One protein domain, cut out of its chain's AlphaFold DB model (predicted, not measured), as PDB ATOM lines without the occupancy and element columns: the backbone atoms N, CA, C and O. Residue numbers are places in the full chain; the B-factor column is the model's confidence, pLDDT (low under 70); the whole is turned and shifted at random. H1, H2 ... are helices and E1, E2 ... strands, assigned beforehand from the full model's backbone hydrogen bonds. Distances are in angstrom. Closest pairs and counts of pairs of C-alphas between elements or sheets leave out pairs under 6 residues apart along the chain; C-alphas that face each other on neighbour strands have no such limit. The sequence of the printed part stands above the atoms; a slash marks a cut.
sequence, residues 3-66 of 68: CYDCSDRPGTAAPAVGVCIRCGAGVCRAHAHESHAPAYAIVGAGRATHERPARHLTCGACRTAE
ATOM      1  N   CYS A   3      24.891 148.771 296.598       95.62
ATOM      2  CA  CYS A   3      23.535 149.285 296.535       95.62
ATOM      3  C   CYS A   3      22.582 148.219 295.988       95.62
ATOM      4  O   CYS A   3      22.797 147.699 294.894       95.62
ATOM      5  N   TYR A   4      21.529 147.941 296.754       94.25
ATOM      6  CA  TYR A   4      20.485 146.982 296.416       94.25
ATOM      7  C   TYR A   4      19.791 147.364 295.102       94.25
ATOM      8  O   TYR A   4      19.805 146.588 294.154       94.25
ATOM      9  N   ASP A   5      19.320 148.604 294.985       91.88
ATOM     10  CA  ASP A   5      18.587 149.065 293.796       91.88
ATOM     11  C   ASP A   5      19.471 149.135 292.532       91.88
ATOM     12  O   ASP A   5      19.003 148.915 291.421       91.88
ATOM     13  N   CYS A   6      20.780 149.377 292.674       93.56
ATOM     14  CA  CYS A   6      21.719 149.316 291.544       93.56
ATOM     15  C   CYS A   6      21.971 147.887 291.048       93.56
ATOM     16  O   CYS A   6      22.397 147.698 289.912       93.56
ATOM     17  N   SER A   7      21.787 146.882 291.905       84.94
ATOM     18  CA  SER A   7      22.086 145.495 291.542       84.94
ATOM     19  C   SER A   7      21.087 144.907 290.543       84.94
ATOM     20  O   SER A   7      21.428 143.954 289.848       84.94
ATOM     21  N   ASP A   8      19.915 145.533 290.395       82.69
ATOM     22  CA  ASP A   8      18.877 145.138 289.437       82.69
ATOM     23  C   ASP A   8      19.288 145.380 287.971       82.69
ATOM     24  O   ASP A   8      18.755 144.768 287.046       82.69
ATOM     25  N   ARG A   9      20.291 146.242 287.728       81.19
ATOM     26  CA  ARG A   9      20.783 146.543 286.378       81.19
ATOM     27  C   ARG A   9      22.250 146.122 286.196       81.19
ATOM     28  O   ARG A   9      23.138 146.684 286.853       81.19
ATOM     29  N   PRO A  10      22.544 145.194 285.260       78.69
ATOM     30  CA  PRO A  10      23.904 144.736 284.987       78.69
ATOM     31  C   PRO A  10      24.858 145.898 284.689       78.69
ATOM     32  O   PRO A  10      24.519 146.817 283.945       78.69
ATOM     33  N   GLY A  11      26.057 145.864 285.276       80.38
ATOM     34  CA  GLY A  11      27.093 146.882 285.064       80.38
ATOM     35  C   GLY A  11      26.888 148.205 285.813       80.38
ATOM     36  O   GLY A  11      27.703 149.108 285.652       80.38
ATOM     37  N   THR A  12      25.849 148.335 286.648       84.62
ATOM     38  CA  THR A  12      25.562 149.587 287.384       84.62
ATOM     39  C   THR A  12      25.777 149.503 288.893       84.62
ATOM     40  O   THR A  12      25.368 150.396 289.634       84.62
ATOM     41  N   ALA A  13      26.451 148.450 289.364       85.31
ATOM     42  CA  ALA A  13      26.729 148.249 290.780       85.31
ATOM     43  C   ALA A  13      27.501 149.444 291.371       85.31
ATOM     44  O   ALA A  13      28.668 149.668 291.058       85.31
ATOM     45  N   ALA A  14      26.842 150.192 292.255       93.44
ATOM     46  CA  ALA A  14      27.437 151.295 292.998       93.44
ATOM     47  C   ALA A  14      27.642 150.900 294.470       93.44
ATOM     48  O   ALA A  14      26.830 150.144 295.020       93.44
ATOM     49  N   PRO A  15      28.681 151.426 295.144       95.06
ATOM     50  CA  PRO A  15      28.880 151.184 296.567       95.06
ATOM     51  C   PRO A  15      27.720 151.765 297.384       95.06
ATOM     52  O   PRO A  15      27.270 152.891 297.144       95.06
ATOM     53  N   ALA A  16      27.242 151.003 298.370       95.69
ATOM     54  CA  ALA A  16      26.303 151.527 299.355       95.69
ATOM     55  C   ALA A  16      27.029 152.501 300.294       95.69
ATOM     56  O   ALA A  16      28.110 152.198 300.800       95.69
ATOM     57  N   VAL A  17      26.420 153.662 300.533       94.94
ATOM     58  CA  VAL A  17      26.927 154.711 301.438       94.94
ATOM     59  C   VAL A  17      26.067 154.860 302.696       94.94
ATOM     60  O   VAL A  17      26.421 155.612 303.599       94.94
ATOM     61  N   GLY A  18      24.934 154.159 302.749       94.12
ATOM     62  CA  GLY A  18      23.997 154.164 303.862       94.12
ATOM     63  C   GLY A  18      23.077 152.946 303.826       94.12
ATOM     64  O   GLY A  18      23.090 152.167 302.870       94.12
ATOM     65  N   VAL A  19      22.285 152.797 304.884       95.69
ATOM     66  CA  VAL A  19      21.323 151.706 305.060       95.69
ATOM     67  C   VAL A  19      19.940 152.313 305.250       95.69
ATOM     68  O   VAL A  19      19.775 153.230 306.054       95.69
ATOM     69  N   CYS A  20      18.955 151.810 304.508       95.38
ATOM     70  CA  CYS A  20      17.564 152.206 304.670       95.38
ATOM     71  C   CYS A  20      17.069 151.823 306.070       95.38
ATOM     72  O   CYS A  20      17.044 150.640 306.413       95.38
ATOM     73  N   ILE A  21      16.606 152.798 306.854       94.50
ATOM     74  CA  ILE A  21      16.127 152.567 308.226       94.50
ATOM     75  C   ILE A  21      14.827 151.751 308.287       94.50
ATOM     76  O   ILE A  21      14.468 151.251 309.348       94.50
ATOM     77  N   ARG A  22      14.101 151.631 307.167       95.06
ATOM     78  CA  ARG A  22      12.816 150.918 307.099       95.06
ATOM     79  C   ARG A  22      12.954 149.447 306.733       95.06
ATOM     80  O   ARG A  22      12.268 148.627 307.328       95.06
ATOM     81  N   CYS A  23      13.804 149.117 305.760       95.94
ATOM     82  CA  CYS A  23      13.917 147.755 305.221       95.94
ATOM     83  C   CYS A  23      15.331 147.159 305.287       95.94
ATOM     84  O   CYS A  23      15.511 145.997 304.942       95.94
ATOM     85  N   GLY A  24      16.344 147.929 305.698       95.69
ATOM     86  CA  GLY A  24      17.725 147.449 305.809       95.69
ATOM     87  C   GLY A  24      18.508 147.380 304.492       95.69
ATOM     88  O   GLY A  24      19.663 146.960 304.499       95.69
ATOM     89  N   ALA A  25      17.934 147.808 303.362       95.75
ATOM     90  CA  ALA A  25      18.637 147.824 302.080       95.75
ATOM     91  C   ALA A  25      19.853 148.770 302.103       95.75
ATOM     92  O   ALA A  25      19.744 149.929 302.513       95.75
ATOM     93  N   GLY A  26      21.001 148.297 301.612       95.88
ATOM     94  CA  GLY A  26      22.149 149.157 301.323       95.88
ATOM     95  C   GLY A  26      21.853 150.050 300.118       95.88
ATOM     96  O   GLY A  26      21.448 149.550 299.070       95.88
ATOM     97  N   VAL A  27      22.063 151.362 300.236       95.81
ATOM     98  CA  VAL A  27      21.744 152.338 299.176       95.81
ATOM     99  C   VAL A  27      22.943 153.221 298.833       95.81
ATOM    100  O   VAL A  27      23.698 153.639 299.713       95.81
ATOM    101  N   CYS A  28      23.155 153.485 297.541       96.00
ATOM    102  CA  CYS A  28      24.135 154.470 297.066       96.00
ATOM    103  C   CYS A  28      23.556 155.890 297.178       96.00
ATOM    104  O   CYS A  28      22.368 156.058 297.434       96.00
ATOM    105  N   ARG A  29      24.367 156.928 296.928       94.38
ATOM    106  CA  ARG A  29      23.903 158.331 296.975       94.38
ATOM    107  C   ARG A  29      22.704 158.621 296.063       94.38
ATOM    108  O   ARG A  29      21.898 159.467 296.411       94.38
ATOM    109  N   ALA A  30      22.593 157.938 294.921       94.19
ATOM    110  CA  ALA A  30      21.496 158.145 293.975       94.19
ATOM    111  C   ALA A  30      20.167 157.525 294.444       94.19
ATOM    112  O   ALA A  30      19.108 158.074 294.167       94.19
ATOM    113  N   HIS A  31      20.227 156.404 295.170       95.50
ATOM    114  CA  HIS A  31      19.051 155.677 295.670       95.50
ATOM    115  C   HIS A  31      18.748 155.950 297.151       95.50
ATOM    116  O   HIS A  31      17.786 155.426 297.711       95.50
ATOM    117  N   ALA A  32      19.578 156.769 297.793       94.88
ATOM    118  CA  ALA A  32      19.384 157.254 299.142       94.88
ATOM    119  C   ALA A  32      18.478 158.485 299.149       94.88
ATOM    120  O   ALA A  32      18.718 159.464 298.440       94.88
ATOM    121  N   HIS A  33      17.485 158.474 300.027       94.50
ATOM    122  CA  HIS A  33      16.704 159.649 300.362       94.50
ATOM    123  C   HIS A  33      16.928 160.019 301.817       94.50
ATOM    124  O   HIS A  33      16.700 159.216 302.718       94.50
ATOM    125  N   GLU A  34      17.392 161.245 302.028       91.38
ATOM    126  CA  GLU A  34      17.555 161.812 303.357       91.38
ATOM    127  C   GLU A  34      16.294 162.590 303.727       91.38
ATOM    128  O   GLU A  34      15.873 163.498 303.007       91.38
ATOM    129  N   SER A  35      15.682 162.224 304.848       84.38
ATOM    130  CA  SER A  35      14.628 163.007 305.478       84.38
ATOM    131  C   SER A  35      15.083 163.458 306.860       84.38
ATOM    132  O   SER A  35      15.830 162.777 307.561       84.38
ATOM    133  N   HIS A  36      14.646 164.650 307.243       70.88
ATOM    134  CA  HIS A  36      14.903 165.219 308.557       70.88
ATOM    135  C   HIS A  36      13.600 165.137 309.341       70.88
ATOM    136  O   HIS A  36      12.829 166.094 309.385       70.88
ATOM    137  N   ALA A  37      13.304 163.962 309.896       61.44
ATOM    138  CA  ALA A  37      12.161 163.849 310.786       61.44
ATOM    139  C   ALA A  37      12.476 164.624 312.077       61.44
ATOM    140  O   ALA A  37      13.571 164.452 312.625       61.44
ATOM    141  N   PRO A  38      11.562 165.470 312.587       57.41
ATOM    142  CA  PRO A  38      11.734 166.066 313.904       57.41
ATOM    143  C   PRO A  38      11.976 164.947 314.921       57.41
ATOM    144  O   PRO A  38      11.159 164.038 315.075       57.41
ATOM    145  N   ALA A  39      13.138 164.982 315.571       57.62
ATOM    146  CA  ALA A  39      13.482 164.018 316.602       57.62
ATOM    147  C   ALA A  39      12.667 164.365 317.854       57.62
ATOM    148  O   ALA A  39      12.999 165.293 318.594       57.62
ATOM    149  N   TYR A  40      11.564 163.648 318.058       56.38
ATOM    150  CA  TYR A  40      10.779 163.733 319.282       56.38
ATOM    151  C   TYR A  40      11.410 162.817 320.328       56.38
ATOM    152  O   TYR A  40      11.381 161.596 320.182       56.38
ATOM    153  N   ALA A  41      11.964 163.398 321.388       52.25
ATOM    154  CA  ALA A  41      12.295 162.644 322.586       52.25
ATOM    155  C   ALA A  41      11.104 162.667 323.545       52.25
ATOM    156  O   ALA A  41      10.510 163.717 323.816       52.25
ATOM    157  N   ILE A  42      10.761 161.496 324.076       53.44
ATOM    158  CA  ILE A  42       9.898 161.396 325.250       53.44
ATOM    159  C   ILE A  42      10.807 161.575 326.465       53.44
ATOM    160  O   ILE A  42      11.548 160.666 326.831       53.44
ATOM    161  N   VAL A  43      10.782 162.762 327.065       51.66
ATOM    162  CA  VAL A  43      11.467 163.055 328.331       51.66
ATOM    163  C   VAL A  43      10.401 163.386 329.372       51.66
ATOM    164  O   VAL A  43       9.768 164.438 329.325       51.66
ATOM    165  N   GLY A  44      10.177 162.461 330.310       62.78
ATOM    166  CA  GLY A  44       9.161 162.608 331.357       62.78
ATOM    167  C   GLY A  44       7.725 162.667 330.812       62.78
ATOM    168  O   GLY A  44       7.388 161.982 329.852       62.78
ATOM    169  N   ALA A  45       6.869 163.488 331.432       59.91
ATOM    170  CA  ALA A  45       5.458 163.668 331.060       59.91
ATOM    171  C   ALA A  45       5.228 164.644 329.879       59.91
ATOM    172  O   ALA A  45       4.107 165.110 329.680       59.91
ATOM    173  N   GLY A  46       6.270 164.988 329.109       53.22
ATOM    174  CA  GLY A  46       6.199 165.967 328.020       53.22
ATOM    175  C   GLY A  46       6.916 165.526 326.740       53.22
ATOM    176  O   GLY A  46       7.852 164.728 326.763       53.22
ATOM    177  N   ARG A  47       6.472 166.070 325.598       52.97
ATOM    178  CA  ARG A  47       7.188 165.979 324.314       52.97
ATOM    179  C   ARG A  47       8.271 167.057 324.284       52.97
ATOM    180  O   ARG A  47       7.931 168.236 324.314       52.97
ATOM    181  N   ALA A  48       9.539 166.670 324.164       56.69
ATOM    182  CA  ALA A  48      10.603 167.596 323.790       56.69
ATOM    183  C   ALA A  48      10.997 167.329 322.334       56.69
ATOM    184  O   ALA A  48      11.381 166.217 321.968       56.69
ATOM    185  N   THR A  49      10.882 168.340 321.482       55.88
ATOM    186  CA  THR A  49      11.502 168.323 320.154       55.88
ATOM    187  C   THR A  49      12.968 168.687 320.316       55.88
ATOM    188  O   THR A  49      13.269 169.776 320.808       55.88
ATOM    189  N   HIS A  50      13.885 167.807 319.915       58.88
ATOM    190  CA  HIS A  50      15.285 168.202 319.796       58.88
ATOM    191  C   HIS A  50      15.424 169.277 318.711       58.88
ATOM    192  O   HIS A  50      14.838 169.162 317.636       58.88
ATOM    193  N   GLU A  51      16.229 170.303 318.988       56.44
ATOM    194  CA  GLU A  51      16.510 171.415 318.068       56.44
ATOM    195  C   GLU A  51      17.130 170.964 316.734       56.44
ATOM    196  O   GLU A  51      16.968 171.634 315.716       56.44
ATOM    197  N   ARG A  52      17.803 169.804 316.711       58.16
ATOM    198  CA  ARG A  52      18.341 169.186 315.494       58.16
ATOM    199  C   ARG A  52      17.633 167.864 315.196       58.16
ATOM    200  O   ARG A  52      17.764 166.928 315.986       58.16
ATOM    201  N   PRO A  53      16.918 167.754 314.062       65.06
ATOM    202  CA  PRO A  53      16.332 166.493 313.633       65.06
ATOM    203  C   PRO A  53      17.433 165.461 313.372       65.06
ATOM    204  O   PRO A  53      18.495 165.780 312.829       65.06
ATOM    205  N   ALA A  54      17.176 164.210 313.753       73.00
ATOM    206  CA  ALA A  54      18.034 163.107 313.354       73.00
ATOM    207  C   ALA A  54      17.906 162.911 311.838       73.00
ATOM    208  O   ALA A  54      16.808 162.995 311.284       73.00
ATOM    209  N   ARG A  55      19.025 162.634 311.163       81.50
ATOM    210  CA  ARG A  55      18.970 162.244 309.751       81.50
ATOM    211  C   ARG A  55      18.352 160.856 309.639       81.50
ATOM    212  O   ARG A  55      18.811 159.912 310.289       81.50
ATOM    213  N   HIS A  56      17.336 160.726 308.803       88.88
ATOM    214  CA  HIS A  56      16.762 159.453 308.398       88.88
ATOM    215  C   HIS A  56      17.157 159.176 306.955       88.88
ATOM    216  O   HIS A  56      17.133 160.065 306.112       88.88
ATOM    217  N   LEU A  57      17.523 157.930 306.681       93.44
ATOM    218  CA  LEU A  57      17.930 157.475 305.359       93.44
ATOM    219  C   LEU A  57      16.960 156.384 304.913       93.44
ATOM    220  O   LEU A  57      16.857 155.349 305.572       93.44
ATOM    221  N   THR A  58      16.239 156.603 303.817       95.94
ATOM    222  CA  THR A  58      15.296 155.637 303.234       95.94
ATOM    223  C   THR A  58      15.651 155.336 301.778       95.94
ATOM    224  O   THR A  58      16.270 156.154 301.099       95.94
ATOM    225  N   CYS A  59      15.320 154.134 301.295       96.25
ATOM    226  CA  CYS A  59      15.426 153.806 299.868       96.25
ATOM    227  C   CYS A  59      14.241 154.390 299.085       96.25
ATOM    228  O   CYS A  59      13.218 154.753 299.676       96.25
ATOM    229  N   GLY A  60      14.355 154.427 297.753       94.06
ATOM    230  CA  GLY A  60      13.291 154.902 296.858       94.06
ATOM    231  C   GLY A  60      11.943 154.225 297.105       94.06
ATOM    232  O   GLY A  60      10.926 154.904 297.227       94.06
ATOM    233  N   ALA A  61      11.936 152.900 297.275       94.94
ATOM    234  CA  ALA A  61      10.712 152.136 297.508       94.94
ATOM    235  C   ALA A  61      10.008 152.519 298.822       94.94
ATOM    236  O   ALA A  61       8.812 152.810 298.825       94.94
ATOM    237  N   CYS A  62      10.746 152.562 299.938       95.44
ATOM    238  CA  CYS A  62      10.170 152.926 301.233       95.44
ATOM    239  C   CYS A  62       9.731 154.390 301.270       95.44
ATOM    240  O   CYS A  62       8.679 154.674 301.830       95.44
ATOM    241  N   ARG A  63      10.487 155.303 300.645       94.06
ATOM    242  CA  ARG A  63      10.076 156.707 300.541       94.06
ATOM    243  C   ARG A  63       8.740 156.836 299.817       94.06
ATOM    244  O   ARG A  63       7.855 157.497 300.340       94.06
ATOM    245  N   THR A  64       8.594 156.209 298.647       93.94
ATOM    246  CA  THR A  64       7.347 156.272 297.869       93.94
ATOM    247  C   THR A  64       6.160 155.783 298.695       93.94
ATOM    248  O   THR A  64       5.138 156.461 298.719       93.94
ATOM    249  N   ALA A  65       6.324 154.676 299.426       93.31
ATOM    250  CA  ALA A  65       5.287 154.126 300.300       93.31
ATOM    251  C   ALA A  65       4.961 155.006 301.525       93.31
ATOM    252  O   ALA A  65       3.851 154.950 302.036       93.31
ATOM    253  N   GLU A  66       5.912 155.804 302.023       88.44
ATOM    254  CA  GLU A  66       5.679 156.749 303.129       88.44
ATOM    255  C   GLU A  66       4.988 158.046 302.672       88.44
ATOM    256  O   GLU A  66       4.427 158.758 303.502       88.44
TER     257      GLU A  66
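This is residues 3 to 66 of the 68 residues of the protein "DUF2180 family protein" of Streptomyces sp. SID4950 (UniProt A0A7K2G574). A long, thin ribbon of two antiparallel strand pairs set end to end, E1 with E4 and then the hairpin E2 and E3, whose tip, residues 42 to 47, sticks out at one end; toward the other end lie H1, H2 and a long looped stretch, residues 8 to 31. The printed part has 64 residues, with H1, E1, E2, E3, E4 and H2 in that order. The class is mixed, helices and strands, with under half of the residues in named elements. The whole is loose, with a radius of gyration of the C-alphas of 15.0 A, and spans 53 by 20 by 14 A.

H1 is residues 4 to 7, beginning at C-alpha 4 (20.485, 146.982, 296.416). E1 is residues 32 to 37, 15.2 A long; E2 is residues 40 to 43 and E3 residues 46 to 49. E4 is residues 54 to 59, 16.6 A long. H2, residues 60 to 66, is 10.0 A long and ends at C-alpha 66 (5.679, 156.749, 303.129).

H1 is apart from E4, but only just, at 8.3 A. Residues 18 to 19 form a short antiparallel pairing with residues 26 to 27. E1 and E4 are antiparallel at 144 degrees, with N 33 and O 58 2.8 A apart, within hydrogen-bond range. E1 runs on into E2 across a break of 2 residues, at 44 degrees. In the hairpin E2 and E3, N 41 and O 48 are within hydrogen-bond range at 2.9 A. The closest C-alphas of E1 and H2, His 33 and Gly 60, are 6.8 A apart. In H2 every O i to N i+4 pair is within hydrogen-bond range; H1 is too short for such a pair.

The C-alphas farthest apart, Gly 11 and Ala 45, are 53.5 A apart. The printed part has no cut. The link from H1 to E1 is long. Residues 37 to 53 are under 70 in pLDDT.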